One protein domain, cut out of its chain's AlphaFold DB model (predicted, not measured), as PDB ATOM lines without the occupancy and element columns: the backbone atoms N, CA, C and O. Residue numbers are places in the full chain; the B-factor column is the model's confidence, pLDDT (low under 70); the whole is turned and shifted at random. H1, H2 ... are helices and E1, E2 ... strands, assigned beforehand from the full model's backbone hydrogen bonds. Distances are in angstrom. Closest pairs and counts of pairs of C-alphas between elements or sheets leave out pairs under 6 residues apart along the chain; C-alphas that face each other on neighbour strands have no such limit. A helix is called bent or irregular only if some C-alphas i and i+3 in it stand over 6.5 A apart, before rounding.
ATOM      1  N   ALA A  18     104.660 160.542 170.879       52.78
ATOM      2  CA  ALA A  18     105.036 161.360 172.027       52.78
ATOM      3  C   ALA A  18     104.251 162.685 172.058       52.78
ATOM      4  O   ALA A  18     104.626 163.677 171.439       52.78
ATOM      5  N   GLY A  19     103.120 162.676 172.767       53.81
ATOM      6  CA  GLY A  19     102.288 163.856 172.965       53.81
ATOM      7  C   GLY A  19     102.940 164.855 173.927       53.81
ATOM      8  O   GLY A  19     103.807 164.471 174.715       53.81
ATOM      9  N   PRO A  20     102.495 166.123 173.920       59.88
ATOM     10  CA  PRO A  20     103.089 167.173 174.736       59.88
ATOM     11  C   PRO A  20     103.081 166.841 176.232       59.88
ATOM     12  O   PRO A  20     102.188 166.153 176.725       59.88
ATOM     13  N   VAL A  21     104.073 167.366 176.949       57.84
ATOM     14  CA  VAL A  21     104.415 166.999 178.333       57.84
ATOM     15  C   VAL A  21     104.209 168.188 179.291       57.84
ATOM     16  O   VAL A  21     104.427 169.340 178.910       57.84
ATOM     17  N   ASP A  22     103.732 167.907 180.504       69.81
ATOM     18  CA  ASP A  22     103.703 168.777 181.690       69.81
ATOM     19  C   ASP A  22     104.846 168.394 182.648       69.81
ATOM     20  O   ASP A  22     105.259 167.235 182.698       69.81
ATOM     21  N   THR A  23     105.331 169.356 183.431       64.25
ATOM     22  CA  THR A  23     106.565 169.226 184.223       64.25
ATOM     23  C   THR A  23     106.288 169.502 185.701       64.25
ATOM     24  O   THR A  23     105.786 170.574 186.038       64.25
ATOM     25  N   PHE A  24     106.641 168.565 186.586       67.75
ATOM     26  CA  PHE A  24     106.400 168.653 188.030       67.75
ATOM     27  C   PHE A  24     107.701 168.484 188.816       67.75
ATOM     28  O   PHE A  24     108.301 167.414 188.793       67.75
ATOM     29  N   VAL A  25     108.122 169.528 189.533       69.06
ATOM     30  CA  VAL A  25     109.297 169.478 190.421       69.06
ATOM     31  C   VAL A  25     108.920 168.783 191.728       69.06
ATOM     32  O   VAL A  25     107.973 169.196 192.404       69.06
ATOM     33  N   LEU A  26     109.671 167.750 192.099       62.25
ATOM     34  CA  LEU A  26     109.491 166.999 193.335       62.25
ATOM     35  C   LEU A  26     109.940 167.854 194.528       62.25
ATOM     36  O   LEU A  26     111.072 168.335 194.596       62.25
ATOM     37  N   ARG A  27     109.030 168.064 195.484       59.72
ATOM     38  CA  ARG A  27     109.290 168.839 196.704       59.72
ATOM     39  C   ARG A  27     109.332 167.902 197.919       59.72
ATOM     40  O   ARG A  27     108.263 167.497 198.372       59.72
ATOM     41  N   PRO A  28     110.511 167.547 198.463       58.31
ATOM     42  CA  PRO A  28     110.584 166.891 199.766       58.31
ATOM     43  C   PRO A  28     110.111 167.859 200.861       58.31
ATOM     44  O   PRO A  28     110.489 169.028 200.870       58.31
ATOM     45  N   ASN A  29     109.303 167.379 201.811       54.44
ATOM     46  CA  ASN A  29     108.598 168.230 202.788       54.44
ATOM     47  C   ASN A  29     109.501 169.010 203.771       54.44
ATOM     48  O   ASN A  29     108.991 169.845 204.514       54.44
ATOM     49  N   SER A  30     110.812 168.744 203.810       55.50
ATOM     50  CA  SER A  30     111.756 169.315 204.786       55.50
ATOM     51  C   SER A  30     112.999 169.985 204.181       55.50
ATOM     52  O   SER A  30     113.853 170.447 204.935       55.50
ATOM     53  N   HIS A  31     113.133 170.048 202.850       57.47
ATOM     54  CA  HIS A  31     114.354 170.524 202.181       57.47
ATOM     55  C   HIS A  31     114.048 171.377 200.938       57.47
ATOM     56  O   HIS A  31     112.964 171.245 200.363       57.47
ATOM     57  N   PRO A  32     114.973 172.262 200.505       57.69
ATOM     58  CA  PRO A  32     114.807 173.011 199.263       57.69
ATOM     59  C   PRO A  32     114.599 172.048 198.081       57.69
ATOM     60  O   PRO A  32     115.306 171.043 197.985       57.69
ATOM     61  N   PRO A  33     113.633 172.318 197.185       59.50
ATOM     62  CA  PRO A  33     113.287 171.385 196.126       59.50
ATOM     63  C   PRO A  33     114.395 171.301 195.078       59.50
ATOM     64  O   PRO A  33     114.857 172.312 194.545       59.50
ATOM     65  N   SER A  34     114.782 170.072 194.751       66.44
ATOM     66  CA  SER A  34     115.721 169.794 193.673       66.44
ATOM     67  C   SER A  34     115.062 170.100 192.330       66.44
ATOM     68  O   SER A  34     114.166 169.385 191.898       66.44
ATOM     69  N   ILE A  35     115.531 171.134 191.622       67.06
ATOM     70  CA  ILE A  35     115.117 171.383 190.226       67.06
ATOM     71  C   ILE A  35     115.495 170.212 189.298       67.06
ATOM     72  O   ILE A  35     114.888 170.021 188.246       67.06
ATOM     73  N   LEU A  36     116.470 169.399 189.714       76.56
ATOM     74  CA  LEU A  36     116.885 168.180 189.032       76.56
ATOM     75  C   LEU A  36     115.986 166.973 189.329       76.56
ATOM     76  O   LEU A  36     116.089 165.982 188.609       76.56
ATOM     77  N   ASP A  37     115.091 167.044 190.313       82.88
ATOM     78  CA  ASP A  37     114.153 165.968 190.639       82.88
ATOM     79  C   ASP A  37     112.793 166.329 190.037       82.88
ATOM     80  O   ASP A  37     111.975 167.024 190.641       82.88
ATOM     81  N   THR A  38     112.570 165.921 188.789       85.00
ATOM     82  CA  THR A  38     111.442 166.392 187.979       85.00
ATOM     83  C   THR A  38     110.721 165.223 187.320       85.00
ATOM     84  O   THR A  38     111.332 164.404 186.639       85.00
ATOM     85  N   VAL A  39     109.398 165.168 187.476       87.75
ATOM     86  CA  VAL A  39     108.525 164.205 186.794       87.75
ATOM     87  C   VAL A  39     107.905 164.854 185.559       87.75
ATOM     88  O   VAL A  39     107.300 165.926 185.621       87.75
ATOM     89  N   PHE A  40     108.044 164.173 184.429       88.19
ATOM     90  CA  PHE A  40     107.572 164.576 183.112       88.19
ATOM     91  C   PHE A  40     106.326 163.757 182.756       88.19
ATOM     92  O   PHE A  40     106.405 162.558 182.478       88.19
ATOM     93  N   VAL A  41     105.161 164.402 182.786       86.81
ATOM     94  CA  VAL A  41     103.830 163.786 182.665       86.81
ATOM     95  C   VAL A  41     103.229 164.084 181.295       86.81
ATOM     96  O   VAL A  41     103.164 165.240 180.890       86.81
ATOM     97  N   SER A  42     102.726 163.091 180.558       85.06
ATOM     98  CA  SER A  42     102.074 163.382 179.271       85.06
ATOM     99  C   SER A  42     100.752 164.126 179.478       85.06
ATOM    100  O   SER A  42      99.860 163.642 180.177       85.06
ATOM    101  N   LYS A  43     100.549 165.248 178.779       80.31
ATOM    102  CA  LYS A  43      99.263 165.964 178.736       80.31
ATOM    103  C   LYS A  43      98.131 165.100 178.159       80.31
ATOM    104  O   LYS A  43      96.970 165.373 178.452       80.31
ATOM    105  N   ARG A  44      98.449 164.072 177.350       80.62
ATOM    106  CA  ARG A  44      97.460 163.167 176.732       80.62
ATOM    107  C   ARG A  44      97.001 162.060 177.682       80.62
ATOM    108  O   ARG A  44      95.800 161.886 177.841       80.62
ATOM    109  N   SER A  45      97.925 161.305 178.281       83.00
ATOM    110  CA  SER A  45      97.576 160.180 179.170       83.00
ATOM    111  C   SER A  45      97.413 160.580 180.638       83.00
ATOM    112  O   SER A  45      96.829 159.822 181.405       83.00
ATOM    113  N   ARG A  46      97.936 161.751 181.031       83.75
ATOM    114  CA  ARG A  46      98.071 162.224 182.421       83.75
ATOM    115  C   ARG A  46      98.958 161.362 183.329       83.75
ATOM    116  O   ARG A  46      99.013 161.612 184.529       83.75
ATOM    117  N   ARG A  47      99.703 160.422 182.742       86.38
ATOM    118  CA  ARG A  47     100.680 159.558 183.418       86.38
ATOM    119  C   ARG A  47     102.098 160.101 183.288       86.38
ATOM    120  O   ARG A  47     102.410 160.763 182.290       86.38
ATOM    121  N   ALA A  48     102.956 159.793 184.257       88.31
ATOM    122  CA  ALA A  48     104.393 160.007 184.122       88.31
ATOM    123  C   ALA A  48     104.966 159.208 182.930       88.31
ATOM    124  O   ALA A  48     104.480 158.125 182.604       88.31
ATOM    125  N   VAL A  49     105.972 159.772 182.256       92.81
ATOM    126  CA  VAL A  49     106.649 159.178 181.084       92.81
ATOM    127  C   VAL A  49     108.164 159.223 181.244       92.81
ATOM    128  O   VAL A  49     108.844 158.259 180.908       92.81
ATOM    129  N   TYR A  50     108.692 160.307 181.814       93.88
ATOM    130  CA  TYR A  50     110.073 160.368 182.286       93.88
ATOM    131  C   TYR A  50     110.110 160.913 183.713       93.88
ATOM    132  O   TYR A  50     109.204 161.627 184.145       93.88
ATOM    133  N   ALA A  51     111.171 160.595 184.436       92.69
ATOM    134  CA  ALA A  51     111.505 161.208 185.711       92.69
ATOM    135  C   ALA A  51     113.013 161.458 185.753       92.69
ATOM    136  O   ALA A  51     113.784 160.667 185.215       92.69
ATOM    137  N   THR A  52     113.446 162.527 186.404       91.94
ATOM    138  CA  THR A  52     114.845 162.703 186.790       91.94
ATOM    139  C   THR A  52     114.985 162.590 188.297       91.94
ATOM    140  O   THR A  52     114.111 163.029 189.042       91.94
ATOM    141  N   THR A  53     116.091 161.994 188.735       90.12
ATOM    142  CA  THR A  53     116.524 161.976 190.136       90.12
ATOM    143  C   THR A  53     117.996 162.333 190.173       90.12
ATOM    144  O   THR A  53     118.766 161.821 189.359       90.12
ATOM    145  N   THR A  54     118.421 163.154 191.125       86.31
ATOM    146  CA  THR A  54     119.851 163.215 191.484       86.31
ATOM    147  C   THR A  54     120.143 162.228 192.615       86.31
ATOM    148  O   THR A  54     119.216 161.698 193.230       86.31
ATOM    149  N   ASP A  55     121.410 161.951 192.893       82.44
ATOM    150  CA  ASP A  55     121.848 161.196 194.066       82.44
ATOM    151  C   ASP A  55     122.782 162.025 194.974       82.44
ATOM    152  O   ASP A  55     123.085 163.196 194.720       82.44
ATOM    153  N   ALA A  56     123.241 161.419 196.070       73.00
ATOM    154  CA  ALA A  56     124.188 162.045 196.990       73.00
ATOM    155  C   ALA A  56     125.633 162.124 196.447       73.00
ATOM    156  O   ALA A  56     126.455 162.818 197.048       73.00
ATOM    157  N   ALA A  57     125.939 161.440 195.337       77.75
ATOM    158  CA  ALA A  57     127.236 161.445 194.658       77.75
ATOM    159  C   ALA A  57     127.346 162.547 193.583       77.75
ATOM    160  O   ALA A  57     128.383 162.676 192.934       77.75
ATOM    161  N   HIS A  58     126.308 163.380 193.436       80.06
ATOM    162  CA  HIS A  58     126.167 164.378 192.376       80.06
ATOM    163  C   HIS A  58     126.115 163.752 190.974       80.06
ATOM    164  O   HIS A  58     126.761 164.227 190.034       80.06
ATOM    165  N   GLU A  59     125.287 162.722 190.814       88.19
ATOM    166  CA  GLU A  59     124.898 162.191 189.513       88.19
ATOM    167  C   GLU A  59     123.376 162.286 189.313       88.19
ATOM    168  O   GLU A  59     122.596 161.894 190.178       88.19
ATOM    169  N   THR A  60     122.931 162.822 188.172       90.19
ATOM    170  CA  THR A  60     121.508 162.904 187.800       90.19
ATOM    171  C   THR A  60     121.161 161.825 186.785       90.19
ATOM    172  O   THR A  60     121.656 161.839 185.657       90.19
ATOM    173  N   CYS A  61     120.276 160.908 187.160       92.69
ATOM    174  CA  CYS A  61     119.716 159.890 186.280       92.69
ATOM    175  C   CYS A  61     118.454 160.418 185.584       92.69
ATOM    176  O   CYS A  61     117.575 160.988 186.233       92.69
ATOM    177  N   LEU A  62     118.346 160.187 184.274       93.94
ATOM    178  CA  LEU A  62     117.102 160.292 183.512       93.94
ATOM    179  C   LEU A  62     116.501 158.891 183.371       93.94
ATOM    180  O   LEU A  62     117.110 157.996 182.779       93.94
ATOM    181  N   TRP A  63     115.293 158.727 183.892       95.31
ATOM    182  CA  TRP A  63     114.509 157.500 183.866       95.31
ATOM    183  C   TRP A  63     113.330 157.636 182.909       95.31
ATOM    184  O   TRP A  63     112.681 158.680 182.853       95.31
ATOM    185  N   LYS A  64     113.000 156.551 182.216       94.88
ATOM    186  CA  LYS A  64     111.766 156.372 181.450       94.88
ATOM    187  C   LYS A  64     110.793 155.556 182.288       94.88
ATOM    188  O   LYS A  64     111.112 154.436 182.688       94.88
ATOM    189  N   VAL A  65     109.625 156.125 182.563       94.12
ATOM    190  CA  VAL A  65     108.555 155.474 183.323       94.12
ATOM    191  C   VAL A  65     107.789 154.562 182.370       94.12
ATOM    192  O   VAL A  65     107.181 155.016 181.398       94.12
ATOM    193  N   ARG A  66     107.856 153.255 182.609       94.19
ATOM    194  CA  ARG A  66     107.170 152.242 181.800       94.19
ATOM    195  C   ARG A  66     105.673 152.178 182.130       94.19
ATOM    196  O   ARG A  66     105.205 152.720 183.130       94.19
ATOM    197  N   ARG A  67     104.888 151.494 181.282       90.56
ATOM    198  CA  ARG A  67     103.419 151.382 181.440       90.56
ATOM    199  C   ARG A  67     103.002 150.734 182.770       90.56
ATOM    200  O   ARG A  67     101.945 151.086 183.290       90.56
ATOM    201  N   ASP A  68     103.838 149.845 183.298       93.56
ATOM    202  CA  ASP A  68     103.739 149.131 184.581       93.56
ATOM    203  C   ASP A  68     104.258 149.939 185.792       93.56
ATOM    204  O   ASP A  68     104.173 149.465 186.923       93.56
ATOM    205  N   GLY A  69     104.787 151.148 185.570       90.75
ATOM    206  CA  GLY A  69     105.381 152.003 186.599       90.75
ATOM    207  C   GLY A  69     106.858 151.725 186.902       90.75
ATOM    208  O   GLY A  69     107.440 152.430 187.721       90.75
ATOM    209  N   GLN A  70     107.488 150.742 186.250       94.56
ATOM    210  CA  GLN A  70     108.921 150.476 186.415       94.56
ATOM    211  C   GLN A  70     109.766 151.616 185.823       94.56
ATOM    212  O   GLN A  70     109.457 152.146 184.750       94.56
ATOM    213  N   LEU A  71     110.867 151.966 186.488       94.31
ATOM    214  CA  LEU A  71     111.844 152.940 186.012       94.31
ATOM    215  C   LEU A  71     112.927 152.241 185.186       94.31
ATOM    216  O   LEU A  71     113.649 151.374 185.671       94.31
ATOM    217  N   ALA A  72     113.072 152.642 183.924       94.88
ATOM    218  CA  ALA A  72     114.174 152.211 183.069       94.88
ATOM    219  C   ALA A  72     115.205 153.345 182.932       94.88
ATOM    220  O   ALA A  72     114.825 154.434 182.493       94.88
ATOM    221  N   PRO A  73     116.489 153.145 183.281       94.19
ATOM    222  CA  PRO A  73     117.503 154.181 183.117       94.19
ATOM    223  C   PRO A  73     117.788 154.419 181.629       94.19
ATOM    224  O   PRO A  73     118.115 153.489 180.893       94.19
ATOM    225  N   VAL A  74     117.675 155.673 181.192       93.75
ATOM    226  CA  VAL A  74     117.986 156.121 179.822       93.75
ATOM    227  C   VAL A  74     119.407 156.673 179.762       93.75
ATOM    228  O   VAL A  74     120.196 156.332 178.878       93.75
ATOM    229  N   ALA A  75     119.733 157.542 180.718       94.00
ATOM    230  CA  ALA A  75     120.981 158.285 180.744       94.00
ATOM    231  C   ALA A  75     121.356 158.733 182.160       94.00
ATOM    232  O   ALA A  75     120.510 158.801 183.052       94.00
ATOM    233  N   LYS A  76     122.633 159.070 182.349       93.88
ATOM    234  CA  LYS A  76     123.205 159.539 183.615       93.88
ATOM    235  C   LYS A  76     124.151 160.710 183.361       93.88
ATOM    236  O   LYS A  76     125.020 160.615 182.496       93.88
ATOM    237  N   ILE A  77     123.988 161.801 184.101       90.88
ATOM    238  CA  ILE A  77     124.859 162.979 184.064       90.88
ATOM    239  C   ILE A  77     125.657 163.015 185.366       90.88
ATOM    240  O   ILE A  77     125.094 163.284 186.421       90.88
ATOM    241  N   GLY A  78     126.958 162.755 185.297       90.00
ATOM    242  CA  GLY A  78     127.868 162.888 186.430       90.00
ATOM    243  C   GLY A  78     128.454 164.294 186.494       90.00
ATOM    244  O   GLY A  78     129.175 164.698 185.576       90.00
ATOM    245  N   TRP A  79     128.159 165.043 187.559       85.12
ATOM    246  CA  TRP A  79     128.524 166.461 187.655       85.12
ATOM    247  C   TRP A  79     129.968 166.710 188.129       85.12
ATOM    248  O   TRP A  79     130.563 167.714 187.733       85.12
ATOM    249  N   GLU A  80     130.569 165.800 188.913       77.94
ATOM    250  CA  GLU A  80     131.984 165.870 189.335       77.94
ATOM    251  C   GLU A  80     132.812 164.644 188.921       77.94
ATOM    252  O   GLU A  80     133.278 163.879 189.761       77.94
ATOM    253  N   TYR A  81     133.090 164.491 187.624       70.31
ATOM    254  CA  TYR A  81     134.074 163.507 187.160       70.31
ATOM    255  C   TYR A  81     135.475 164.128 187.062       70.31
ATOM    256  O   TYR A  81     135.722 165.043 186.275       70.31
ATOM    257  N   SER A  82     136.420 163.618 187.853       67.50
ATOM    258  CA  SER A  82     137.840 163.987 187.829       67.50
ATOM    259  C   SER A  82     138.566 163.315 186.657       67.50
ATOM    260  O   SER A  82     139.226 162.289 186.803       67.50
ATOM    261  N   VAL A  83     138.468 163.907 185.465       65.38
ATOM    262  CA  VAL A  83     139.150 163.375 184.280       65.38
ATOM    263  C   VAL A  83     140.636 163.735 184.340       65.38
ATOM    264  O   VAL A  83     141.007 164.905 184.242       65.38
ATOM    265  N   GLN A  84     141.501 162.726 184.464       61.50
ATOM    266  CA  GLN A  84     142.929 162.893 184.197       61.50
ATOM    267  C   GLN A  84     143.106 163.238 182.714       61.50
ATOM    268  O   GLN A  84     142.840 162.414 181.839       61.50
ATOM    269  N   THR A  85     143.531 164.464 182.414       60.06
ATOM    270  CA  THR A  85     143.941 164.824 181.055       60.06
ATOM    271  C   THR A  85     145.403 164.451 180.869       60.06
ATOM    272  O   THR A  85     146.289 165.176 181.321       60.06
ATOM    273  N   SER A  86     145.656 163.329 180.195       54.38
ATOM    274  CA  SER A  86     146.969 163.031 179.631       54.38
ATOM    275  C   SER A  86     147.298 164.093 178.581       54.38
ATOM    276  O   SER A  86     146.761 164.100 177.474       54.38
ATOM    277  N   THR A 101     144.045 166.794 187.178       73.31
ATOM    278  CA  THR A 101     142.682 166.255 187.179       73.31
ATOM    279  C   THR A 101     141.678 167.375 186.907       73.31
ATOM    280  O   THR A 101     141.139 168.002 187.820       73.31
ATOM    281  N   LYS A 102     141.403 167.653 185.627       80.88
ATOM    282  CA  LYS A 102     140.377 168.634 185.246       80.88
ATOM    283  C   LYS A 102     138.985 168.033 185.510       80.88
ATOM    284  O   LYS A 102     138.589 167.061 184.866       80.88
ATOM    285  N   LYS A 103     138.229 168.608 186.460       81.12
ATOM    286  CA  LYS A 103     136.818 168.239 186.685       81.12
ATOM    287  C   LYS A 103     136.004 168.522 185.419       81.12
ATOM    288  O   LYS A 103     136.070 169.622 184.874       81.12
ATOM    289  N   ALA A 104     135.233 167.540 184.973       84.88
ATOM    290  CA  ALA A 104     134.362 167.624 183.809       84.88
ATOM    291  C   ALA A 104     132.982 167.035 184.126       84.88
ATOM    292  O   ALA A 104     132.859 166.121 184.939       84.88
ATOM    293  N   ILE A 105     131.956 167.542 183.442       87.12
ATOM    294  CA  ILE A 105     130.614 166.952 183.459       87.12
ATOM    295  C   ILE A 105     130.577 165.871 182.377       87.12
ATOM    296  O   ILE A 105     130.850 166.152 181.202       87.12
ATOM    297  N   MET A 106     130.246 164.645 182.774       90.62
ATOM    298  CA  MET A 106     130.187 163.478 181.892       90.62
ATOM    299  C   MET A 106     128.738 163.029 181.712       90.62
ATOM    300  O   MET A 106     127.954 163.040 182.654       90.62
ATOM    301  N   VAL A 107     128.384 162.628 180.494       90.56
ATOM    302  CA  VAL A 107     127.049 162.159 180.118       90.56
ATOM    303  C   VAL A 107     127.181 160.736 179.597       90.56
ATOM    304  O   VAL A 107     127.867 160.504 178.602       90.56
ATOM    305  N   SER A 108     126.526 159.793 180.267       92.56
ATOM    306  CA  SER A 108     126.304 158.433 179.781       92.56
ATOM    307  C   SER A 108     124.920 158.363 179.141       92.56
ATOM    308  O   SER A 108     123.929 158.629 179.817       92.56
ATOM    309  N   HIS A 109     124.837 158.034 177.852       90.50
ATOM    310  CA  HIS A 109     123.577 157.855 177.122       90.50
ATOM    311  C   HIS A 109     123.737 156.734 176.087       90.50
ATOM    312  O   HIS A 109     124.745 156.686 175.378       90.50
ATOM    313  N   GLY A 110     122.782 155.799 176.016       86.56
ATOM    314  CA  GLY A 110     122.840 154.674 175.068       86.56
ATOM    315  C   GLY A 110     124.109 153.815 175.201       86.56
ATOM    316  O   GLY A 110     124.688 153.406 174.198       86.56
ATOM    317  N   GLY A 111     124.606 153.628 176.431       87.44
ATOM    318  CA  GLY A 111     125.859 152.917 176.721       87.44
ATOM    319  C   GLY A 111     127.148 153.668 176.354       87.44
ATOM    320  O   GLY A 111     128.235 153.123 176.528       87.44
ATOM    321  N   ARG A 112     127.066 154.912 175.858       89.00
ATOM    322  CA  ARG A 112     128.226 155.737 175.484       89.00
ATOM    323  C   ARG A 112     128.440 156.857 176.495       89.00
ATOM    324  O   ARG A 112     127.533 157.648 176.735       89.00
ATOM    325  N   VAL A 113     129.656 156.956 177.028       90.25
ATOM    326  CA  VAL A 113     130.072 158.028 177.944       90.25
ATOM    327  C   VAL A 113     130.843 159.099 177.166       90.25
ATOM    328  O   VAL A 113     131.804 158.782 176.470       90.25
ATOM    329  N   MET A 114     130.433 160.365 177.269       92.06
ATOM    330  CA  MET A 114     131.081 161.507 176.603       92.06
ATOM    331  C   MET A 114     131.011 162.785 177.450       92.06
ATOM    332  O   MET A 114     130.257 162.855 178.419       92.06
ATOM    333  N   ARG A 115     131.798 163.815 177.117       89.69
ATOM    334  CA  ARG A 115     131.764 165.098 177.852       89.69
ATOM    335  C   ARG A 115     130.483 165.872 177.522       89.69
ATOM    336  O   ARG A 115     130.073 165.899 176.367       89.69
ATOM    337  N   ALA A 116     129.892 166.586 178.483       86.81
ATOM    338  CA  ALA A 116     128.659 167.358 178.254       86.81
ATOM    339  C   ALA A 116     128.767 168.350 177.075       86.81
ATOM    340  O   ALA A 116     127.909 168.373 176.197       86.81
ATOM    341  N   GLY A 117     129.870 169.103 176.977       85.62
ATOM    342  CA  GLY A 117     130.116 170.013 175.846       85.62
ATOM    343  C   GLY A 117     130.320 169.320 174.487       85.62
ATOM    344  O   GLY A 117     130.233 169.971 173.451       85.62
ATOM    345  N   GLU A 118     130.579 168.010 174.471       87.06
ATOM    346  CA  GLU A 118     130.635 167.182 173.260       87.06
ATOM    347  C   GLU A 118     129.245 166.638 172.900       87.06
ATOM    348  O   GLU A 118     128.852 166.706 171.737       87.06
ATOM    349  N   PHE A 119     128.479 166.183 173.900       87.31
ATOM    350  CA  PHE A 119     127.074 165.788 173.762       87.31
ATOM    351  C   PHE A 119     126.244 166.924 173.149       87.31
ATOM    352  O   PHE A 119     125.611 166.741 172.114       87.31
ATOM    353  N   LEU A 120     126.338 168.135 173.712       85.25
ATOM    354  CA  LEU A 120     125.643 169.324 173.204       85.25
ATOM    355  C   LEU A 120     126.131 169.722 171.795       85.25
ATOM    356  O   LEU A 120     125.334 170.120 170.947       85.25
ATOM    357  N   ARG A 121     127.427 169.560 171.487       83.19
ATOM    358  CA  ARG A 121     127.958 169.826 170.137       83.19
ATOM    359  C   ARG A 121     127.402 168.843 169.103       83.19
ATOM    360  O   ARG A 121     126.994 169.273 168.028       83.19
ATOM    361  N   LYS A 122     127.342 167.550 169.436       82.62
ATOM    362  CA  LYS A 122     126.682 166.517 168.619       82.62
ATOM    363  C   LYS A 122     125.182 166.789 168.492       82.62
ATOM    364  O   LYS A 122     124.631 166.618 167.409       82.62
ATOM    365  N   GLY A 123     124.554 167.317 169.543       73.81
ATOM    366  CA  GLY A 123     123.138 167.659 169.542       73.81
ATOM    367  C   GLY A 123     122.732 168.774 168.583       73.81
ATOM    368  O   GLY A 123     121.650 168.689 168.010       73.81
ATOM    369  N   LYS A 124     123.608 169.748 168.291       69.06
ATOM    370  CA  LYS A 124     123.352 170.706 167.194       69.06
ATOM    371  C   LYS A 124     123.247 170.003 165.827       69.06
ATOM    372  O   LYS A 124     122.531 170.478 164.957       69.06
ATOM    373  N   GLY A 125     123.890 168.844 165.656       67.06
ATOM    374  CA  GLY A 125     123.732 168.000 164.469       67.06
ATOM    375  C   GLY A 125     122.366 167.310 164.374       67.06
ATOM    376  O   GLY A 125     121.848 167.185 163.272       67.06
ATOM    377  N   TRP A 126     121.748 166.913 165.496       65.38
ATOM    378  CA  TRP A 126     120.426 166.263 165.484       65.38
ATOM    379  C   TRP A 126     119.344 167.206 164.944       65.38
ATOM    380  O   TRP A 126     118.653 166.858 163.989       65.38
ATOM    381  N   PHE A 127     119.255 168.428 165.475       58.53
ATOM    382  CA  PHE A 127     118.273 169.426 165.028       58.53
ATOM    383  C   PHE A 127     118.505 169.943 163.598       58.53
ATOM    384  O   PHE A 127     117.565 170.403 162.961       58.53
ATOM    385  N   ASN A 128     119.728 169.834 163.072       56.88
ATOM    386  CA  ASN A 128     120.070 170.236 161.705       56.88
ATOM    387  C   ASN A 128     119.906 169.093 160.675       56.88
ATOM    388  O   ASN A 128     120.187 169.302 159.498       56.88
ATOM    389  N   SER A 129     119.515 167.880 161.092       47.03
ATOM    390  CA  SER A 129     119.594 166.678 160.235       47.03
ATOM    391  C   SER A 129     118.393 166.435 159.302       47.03
ATOM    392  O   SER A 129     118.472 165.578 158.418       47.03
ATOM    393  N   VAL A 349     111.159 154.842 167.377       65.44
ATOM    394  CA  VAL A 349     112.468 154.803 168.054       65.44
ATOM    395  C   VAL A 349     113.246 156.105 167.825       65.44
ATOM    396  O   VAL A 349     113.811 156.654 168.769       65.44
ATOM    397  N   SER A 350     113.226 156.656 166.606       73.94
ATOM    398  CA  SER A 350     113.886 157.936 166.305       73.94
ATOM    399  C   SER A 350     113.299 159.113 167.097       73.94
ATOM    400  O   SER A 350     114.051 159.951 167.600       73.94
ATOM    401  N   LYS A 351     111.971 159.160 167.275       77.31
ATOM    402  CA  LYS A 351     111.277 160.221 168.029       77.31
ATOM    403  C   LYS A 351     111.456 160.096 169.540       77.31
ATOM    404  O   LYS A 351     111.558 161.122 170.210       77.31
ATOM    405  N   GLU A 352     111.547 158.881 170.079       81.06
ATOM    406  CA  GLU A 352     111.904 158.680 171.489       81.06
ATOM    407  C   GLU A 352     113.345 159.126 171.770       81.06
ATOM    408  O   GLU A 352     113.561 159.939 172.666       81.06
ATOM    409  N   VAL A 353     114.314 158.708 170.947       83.19
ATOM    410  CA  VAL A 353     115.724 159.115 171.096       83.19
ATOM    411  C   VAL A 353     115.899 160.631 170.928       83.19
ATOM    412  O   VAL A 353     116.689 161.243 171.647       83.19
ATOM    413  N   LEU A 354     115.151 161.277 170.023       82.81
ATOM    414  CA  LEU A 354     115.147 162.740 169.883       82.81
ATOM    415  C   LEU A 354     114.619 163.441 171.148       82.81
ATOM    416  O   LEU A 354     115.197 164.440 171.577       82.81
ATOM    417  N   LEU A 355     113.557 162.911 171.762       84.12
ATOM    418  CA  LEU A 355     112.984 163.430 173.007       84.12
ATOM    419  C   LEU A 355     113.945 163.266 174.193       84.12
ATOM    420  O   LEU A 355     114.173 164.219 174.934       84.12
ATOM    421  N   GLU A 356     114.545 162.087 174.345       88.31
ATOM    422  CA  GLU A 356     115.528 161.780 175.391       88.31
ATOM    423  C   GLU A 356     116.763 162.699 175.267       88.31
ATOM    424  O   GLU A 356     117.183 163.331 176.241       88.31
ATOM    425  N   ASN A 357     117.266 162.899 174.044       85.75
ATOM    426  CA  ASN A 357     118.331 163.856 173.735       85.75
ATOM    427  C   ASN A 357     117.954 165.323 174.024       85.75
ATOM    428  O   ASN A 357     118.787 166.081 174.532       85.75
ATOM    429  N   LEU A 358     116.721 165.742 173.717       85.31
ATOM    430  CA  LEU A 358     116.221 167.091 174.004       85.31
ATOM    431  C   LEU A 358     116.101 167.337 175.517       85.31
ATOM    432  O   LEU A 358     116.506 168.399 175.988       85.31
ATOM    433  N   LEU A 359     115.602 166.358 176.279       86.44
ATOM    434  CA  LEU A 359     115.500 166.428 177.741       86.44
ATOM    435  C   LEU A 359     116.884 166.536 178.394       86.44
ATOM    436  O   LEU A 359     117.106 167.442 179.196       86.44
ATOM    437  N   LEU A 360     117.841 165.691 177.996       85.81
ATOM    438  CA  LEU A 360     119.230 165.768 178.471       85.81
ATOM    439  C   LEU A 360     119.878 167.115 178.149       85.81
ATOM    440  O   LEU A 360     120.532 167.712 179.004       85.81
ATOM    441  N   SER A 361     119.648 167.627 176.939       84.62
ATOM    442  CA  SER A 361     120.122 168.951 176.534       84.62
ATOM    443  C   SER A 361     119.512 170.057 177.401       84.62
ATOM    444  O   SER A 361     120.238 170.923 177.880       84.62
ATOM    445  N   ALA A 362     118.203 170.011 177.668       83.38
ATOM    446  CA  ALA A 362     117.525 170.987 178.517       83.38
ATOM    447  C   ALA A 362     118.060 170.973 179.961       83.38
ATOM    448  O   ALA A 362     118.343 172.038 180.506       83.38
ATOM    449  N   ILE A 363     118.272 169.787 180.548       83.25
ATOM    450  CA  ILE A 363     118.866 169.633 181.887       83.25
ATOM    451  C   ILE A 363     120.247 170.300 181.923       83.25
ATOM    452  O   ILE A 363     120.459 171.219 182.712       83.25
ATOM    453  N   LEU A 364     121.152 169.921 181.011       84.25
ATOM    454  CA  LEU A 364     122.523 170.447 180.930       84.25
ATOM    455  C   LEU A 364     122.604 171.970 180.704       84.25
ATOM    456  O   LEU A 364     123.608 172.582 181.074       84.25
ATOM    457  N   LEU A 365     121.590 172.577 180.078       80.44
ATOM    458  CA  LEU A 365     121.503 174.026 179.853       80.44
ATOM    459  C   LEU A 365     120.957 174.782 181.073       80.44
ATOM    460  O   LEU A 365     121.409 175.895 181.344       80.44
ATOM    461  N   VAL A 366     119.995 174.195 181.795       73.38
ATOM    462  CA  VAL A 366     119.353 174.804 182.972       73.38
ATOM    463  C   VAL A 366     120.272 174.771 184.196       73.38
ATOM    464  O   VAL A 366     120.348 175.760 184.912       73.38
ATOM    465  N   THR A 367     121.028 173.692 184.412       72.69
ATOM    466  CA  THR A 367     121.902 173.464 185.588       72.69
ATOM    467  C   THR A 367     123.219 174.256 185.558       72.69
ATOM    468  O   THR A 367     124.296 173.733 185.871       72.69
ATOM    469  N   ASN A 368     123.180 175.492 185.073       59.12
ATOM    470  CA  ASN A 368     124.375 176.226 184.684       59.12
ATOM    471  C   ASN A 368     125.247 176.615 185.899       59.12
ATOM    472  O   ASN A 368     124.792 176.670 187.039       59.12
ATOM    473  N   LYS A 369     126.541 176.861 185.653       55.69
ATOM    474  CA  LYS A 369     127.541 177.403 186.599       55.69
ATOM    475  C   LYS A 369     127.652 176.753 187.994       55.69
ATOM    476  O   LYS A 369     128.317 177.314 188.861       55.69
ATOM    477  N   GLY A 370     127.116 175.550 188.201       58.19
ATOM    478  CA  GLY A 370     127.278 174.806 189.453       58.19
ATOM    479  C   GLY A 370     126.108 174.894 190.429       58.19
ATOM    480  O   GLY A 370     126.271 174.466 191.567       58.19
ATOM    481  N   GLU A 371     124.933 175.377 190.009       63.84
ATOM    482  CA  GLU A 371     123.708 175.337 190.831       63.84
ATOM    483  C   GLU A 371     123.396 173.912 191.334       63.84
ATOM    484  O   GLU A 371     123.009 173.727 192.487       63.84
ATOM    485  N   TRP A 372     123.714 172.887 190.531       63.59
ATOM    486  CA  TRP A 372     123.618 171.470 190.904       63.59
ATOM    487  C   TRP A 372     124.395 171.092 192.188       63.59
ATOM    488  O   TRP A 372     124.073 170.089 192.816       63.59
ATOM    489  N   LYS A 373     125.379 171.890 192.641       63.50
ATOM    490  CA  LYS A 373     126.097 171.664 193.917       63.50
ATOM    491  C   LYS A 373     125.220 171.872 195.144       63.50
ATOM    492  O   LYS A 373     125.439 171.232 196.169       63.50
ATOM    493  N   GLN A 374     124.251 172.780 195.043       61.34
ATOM    494  CA  GLN A 374     123.277 173.068 196.098       61.34
ATOM    495  C   GLN A 374     122.091 172.090 196.040       61.34
ATOM    496  O   GLN A 374     121.357 171.931 197.012       61.34
ATOM    497  N   VAL A 375     121.929 171.410 194.904       60.66
ATOM    498  CA  VAL A 375     120.831 170.495 194.610       60.66
ATOM    499  C   VAL A 375     121.213 169.075 195.025       60.66
ATOM    500  O   VAL A 375     121.666 168.261 194.223       60.66
ATOM    501  N   LYS A 376     121.013 168.769 196.310       61.28
ATOM    502  CA  LYS A 376     120.936 167.379 196.770       61.28
ATOM    503  C   LYS A 376     119.501 166.889 196.649       61.28
ATOM    504  O   LYS A 376     118.614 167.375 197.348       61.28
ATOM    505  N   SER A 377     119.309 165.913 195.772       60.16
ATOM    506  CA  SER A 377     118.109 165.081 195.762       60.16
ATOM    507  C   SER A 377     117.938 164.359 197.090       60.16
ATOM    508  O   SER A 377     118.912 163.955 197.730       60.16
ATOM    509  N   LEU A 378     116.675 164.159 197.452       63.06
ATOM    510  CA  LEU A 378     116.236 163.183 198.452       63.06
ATOM    511  C   LEU A 378     115.138 162.270 197.876       63.06
ATOM    512  O   LEU A 378     114.447 161.574 198.617       63.06
ATOM    513  N   ALA A 379     114.957 162.297 196.552       68.88
ATOM    514  CA  ALA A 379     114.019 161.459 195.830       68.88
ATOM    515  C   ALA A 379     114.674 160.103 195.532       68.88
ATOM    516  O   ALA A 379     115.307 159.910 194.494       68.88
ATOM    517  N   ASP A 380     114.521 159.174 196.473       81.81
ATOM    518  CA  ASP A 380     114.888 157.768 196.301       81.81
ATOM    519  C   ASP A 380     114.177 157.180 195.055       81.81
ATOM    520  O   ASP A 380     112.940 157.244 194.977       81.81
ATOM    521  N   PRO A 381     114.915 156.635 194.063       85.00
ATOM    522  CA  PRO A 381     114.313 156.044 192.872       85.00
ATOM    523  C   PRO A 381     113.403 154.850 193.194       85.00
ATOM    524  O   PRO A 381     112.403 154.677 192.497       85.00
ATOM    525  N   ASP A 382     113.668 154.081 194.256       86.94
ATOM    526  CA  ASP A 382     112.804 152.962 194.658       86.94
ATOM    527  C   ASP A 382     111.471 153.475 195.225       86.94
ATOM    528  O   ASP A 382     110.403 152.941 194.908       86.94
ATOM    529  N   ALA A 383     111.504 154.570 195.994       85.75
ATOM    530  CA  ALA A 383     110.300 155.231 196.495       85.75
ATOM    531  C   ALA A 383     109.466 155.850 195.358       85.75
ATOM    532  O   ALA A 383     108.239 155.725 195.352       85.75
ATOM    533  N   LEU A 384     110.109 156.471 194.362       85.31
ATOM    534  CA  LEU A 384     109.423 156.957 193.161       85.31
ATOM    535  C   LEU A 384     108.821 155.811 192.344       85.31
ATOM    536  O   LEU A 384     107.654 155.886 191.958       85.31
ATOM    537  N   GLN A 385     109.577 154.733 192.121       90.00
ATOM    538  CA  GLN A 385     109.087 153.545 191.428       90.00
ATOM    539  C   GLN A 385     107.879 152.931 192.146       90.00
ATOM    540  O   GLN A 385     106.909 152.563 191.488       90.00
ATOM    541  N   ALA A 386     107.879 152.874 193.481       87.69
ATOM    542  CA  ALA A 386     106.728 152.399 194.247       87.69
ATOM    543  C   ALA A 386     105.459 153.229 193.968       87.69
ATOM    544  O   ALA A 386     104.391 152.652 193.752       87.69
ATOM    545  N   VAL A 387     105.567 154.563 193.888       85.81
ATOM    546  CA  VAL A 387     104.424 155.432 193.547       85.81
ATOM    547  C   VAL A 387     103.994 155.257 192.087       85.81
ATOM    548  O   VAL A 387     102.797 155.149 191.825       85.81
ATOM    549  N   PHE A 388     104.925 155.159 191.132       89.12
ATOM    550  CA  PHE A 388     104.578 154.935 189.721       89.12
ATOM    551  C   PHE A 388     103.942 153.558 189.471       89.12
ATOM    552  O   PHE A 388     103.038 153.449 188.641       89.12
ATOM    553  N   VAL A 389     104.360 152.514 190.195       90.69
ATOM    554  CA  VAL A 389     103.729 151.181 190.161       90.69
ATOM    555  C   VAL A 389     102.323 151.226 190.772       90.69
ATOM    556  O   VAL A 389     101.394 150.650 190.207       90.69
ATOM    557  N   ALA A 390     102.129 151.956 191.874       86.19
ATOM    558  CA  ALA A 390     100.807 152.160 192.468       86.19
ATOM    559  C   ALA A 390      99.868 152.968 191.539       86.19
ATOM    560  O   ALA A 390      98.703 152.604 191.371       86.19
ATOM    561  N   GLU A 391     100.376 154.000 190.851       87.69
ATOM    562  CA  GLU A 391      99.653 154.723 189.787       87.69
ATOM    563  C   GLU A 391      99.276 153.780 188.631       87.69
ATOM    564  O   GLU A 391      98.131 153.767 188.180       87.69
ATOM    565  N   ALA A 392     100.218 152.948 188.171       87.75
ATOM    566  CA  ALA A 392     100.010 152.011 187.066       87.75
ATOM    567  C   ALA A 392      98.930 150.957 187.353       87.75
ATOM    568  O   ALA A 392      98.245 150.516 186.428       87.75
ATOM    569  N   ARG A 393      98.758 150.577 188.622       89.94
ATOM    570  CA  ARG A 393      97.697 149.674 189.094       89.94
ATOM    571  C   ARG A 393      96.370 150.378 189.397       89.94
ATOM    572  O   ARG A 393      95.374 149.703 189.635       89.94
ATOM    573  N   GLY A 394      96.345 151.711 189.413       86.44
ATOM    574  CA  GLY A 394      95.186 152.500 189.839       86.44
ATOM    575  C   GLY A 394      94.967 152.546 191.357       86.44
ATOM    576  O   GLY A 394      93.907 152.987 191.793       86.44
ATOM    577  N   GLU A 395      95.952 152.124 192.160       88.69
ATOM    578  CA  GLU A 395      95.945 152.266 193.626       88.69
ATOM    579  C   GLU A 395      96.051 153.750 194.042       88.69
ATOM    580  O   GLU A 395      95.529 154.155 195.081       88.69
ATOM    581  N   VAL A 396      96.701 154.571 193.207       84.38
ATOM    582  CA  VAL A 396      96.904 156.019 193.392       84.38
ATOM    583  C   VAL A 396      96.387 156.765 192.150       84.38
ATOM    584  O   VAL A 396      96.629 156.311 191.029       84.38
ATOM    585  N   PRO A 397      95.671 157.901 192.288       76.75
ATOM    586  CA  PRO A 397      95.243 158.696 191.136       76.75
ATOM    587  C   PRO A 397      96.444 159.308 190.383       76.75
ATOM    588  O   PRO A 397      97.443 159.654 191.012       76.75
ATOM    589  N   PRO A 398      96.349 159.511 189.054       74.00
ATOM    590  CA  PRO A 398      97.434 160.092 188.261       74.00
ATOM    591  C   PRO A 398      97.827 161.495 188.742       74.00
ATOM    592  O   PRO A 398      96.967 162.285 189.139       74.00
ATOM    593  N   TYR A 399      99.123 161.816 188.639       64.06
ATOM    594  CA  TYR A 399      99.747 163.032 189.188       64.06
ATOM    595  C   TYR A 399      99.026 164.343 188.841       64.06
ATOM    596  O   TYR A 399      98.996 165.259 189.663       64.06
ATOM    597  N   THR A 400      98.400 164.450 187.662       59.03
ATOM    598  CA  THR A 400      97.423 165.522 187.430       59.03
ATOM    599  C   THR A 400      96.037 165.065 187.868       59.03
ATOM    600  O   THR A 400      95.388 164.275 187.173       59.03
TER     601      THR A 400
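This is residues 18 to 86, 101 to 129 and 349 to 400 of the 534 residues of an uncharacterized protein of Serendipita indica (strain DSM 11827) (UniProt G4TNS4). One twisted, antiparallel sheet of seven strands makes the core, with H1 and H2 over one face and H4 over the opposite face. Its long strands E5 and E6 bend, and short H3 only grazes the sheet. The printed part has 150 residues with seven named strands, then four named helices; the sheet's order is E1 - E2 - E3 - E4 - E5 - E6 - E7, and the class is mixed, helices and strands. The whole is compact, with a radius of gyration of the C-alphas of 15.8 A, and flat in outline, 54 by 42 by 22 A.

E1, residues 21 to 25, is an edge strand and forms a hairpin with E2, residues 38 to 42; N 22 and O 41 are 2.8 A apart. E3, residues 48 to 54, follows, with N 40 and O 50 at 2.8 A. E4, residues 59 to 65, pairs with E3 through N 61 and O 53, 2.8 A. E5, residues 71 to 84, closes a meander from E1 to E5, each strand the antiparallel neighbour of the one before; N 60 and O 77 are 2.8 A apart. E6, residues 101 to 109, pairs with E5 through N 78 and O 106, 2.8 A. E7, residues 112 to 115, is the other edge strand, with N 107 and O 114 at 2.8 A. H1, residues 116 to 127, stands up from the sheet over E7, at a height of 10.6 A; its closest C-alphas to E6 are those of Ala 116 and Met 106, 5.5 A. H2, residues 349 to 366, is on the same face, slantwise to the strands at 34 degrees to E4 on the local plane; the closest C-alphas of H2 and E4 are those of Leu 360 and Leu 62, 7.7 A. H1 and H2 touch at Leu 120 and Ser 361, whose C-alphas are 6.5 A apart, at a steep tilt of 46 degrees, opposite ways. H3, residues 368 to 373, is irregular, with C-alphas 369 and 372 8.3 A apart. H4, residues 381 to 393, runs along the strands on the opposite face, over E3 and E4, at a height of 9.7 A; the closest C-alphas of H4 and E3 are those of Pro 381 and Thr 53, 6.9 A. In H2 and H4 every O i to N i+4 pair is within hydrogen-bond range, in H1 7 of 8, and in H3 0 of 2, beside 2 of 3 O i to N i+3 pairs.

E1 begins at C-alpha 21 (104.415, 166.999, 178.333). E5 is 32.7 A long and bends by 63 degrees at residue 80; E6 is 23.2 A long and bends by 51 degrees at residue 104. H2 is 25.9 A long. H4, 18.2 A long, ends at C-alpha 393 (97.697, 149.674, 189.094).

The C-alphas of Ser 86 and Glu 395, 54.0 A apart, are the two farthest apart. Residues 87 to 100 and 130 to 348 are not printed, with C-alpha gaps of 9.3 A and 15.9 A. The link from E1 to E2 is long. Mean pLDDT of the printed part is 78.8; among the residues under 70 are 18 to 35 and 368 to 379.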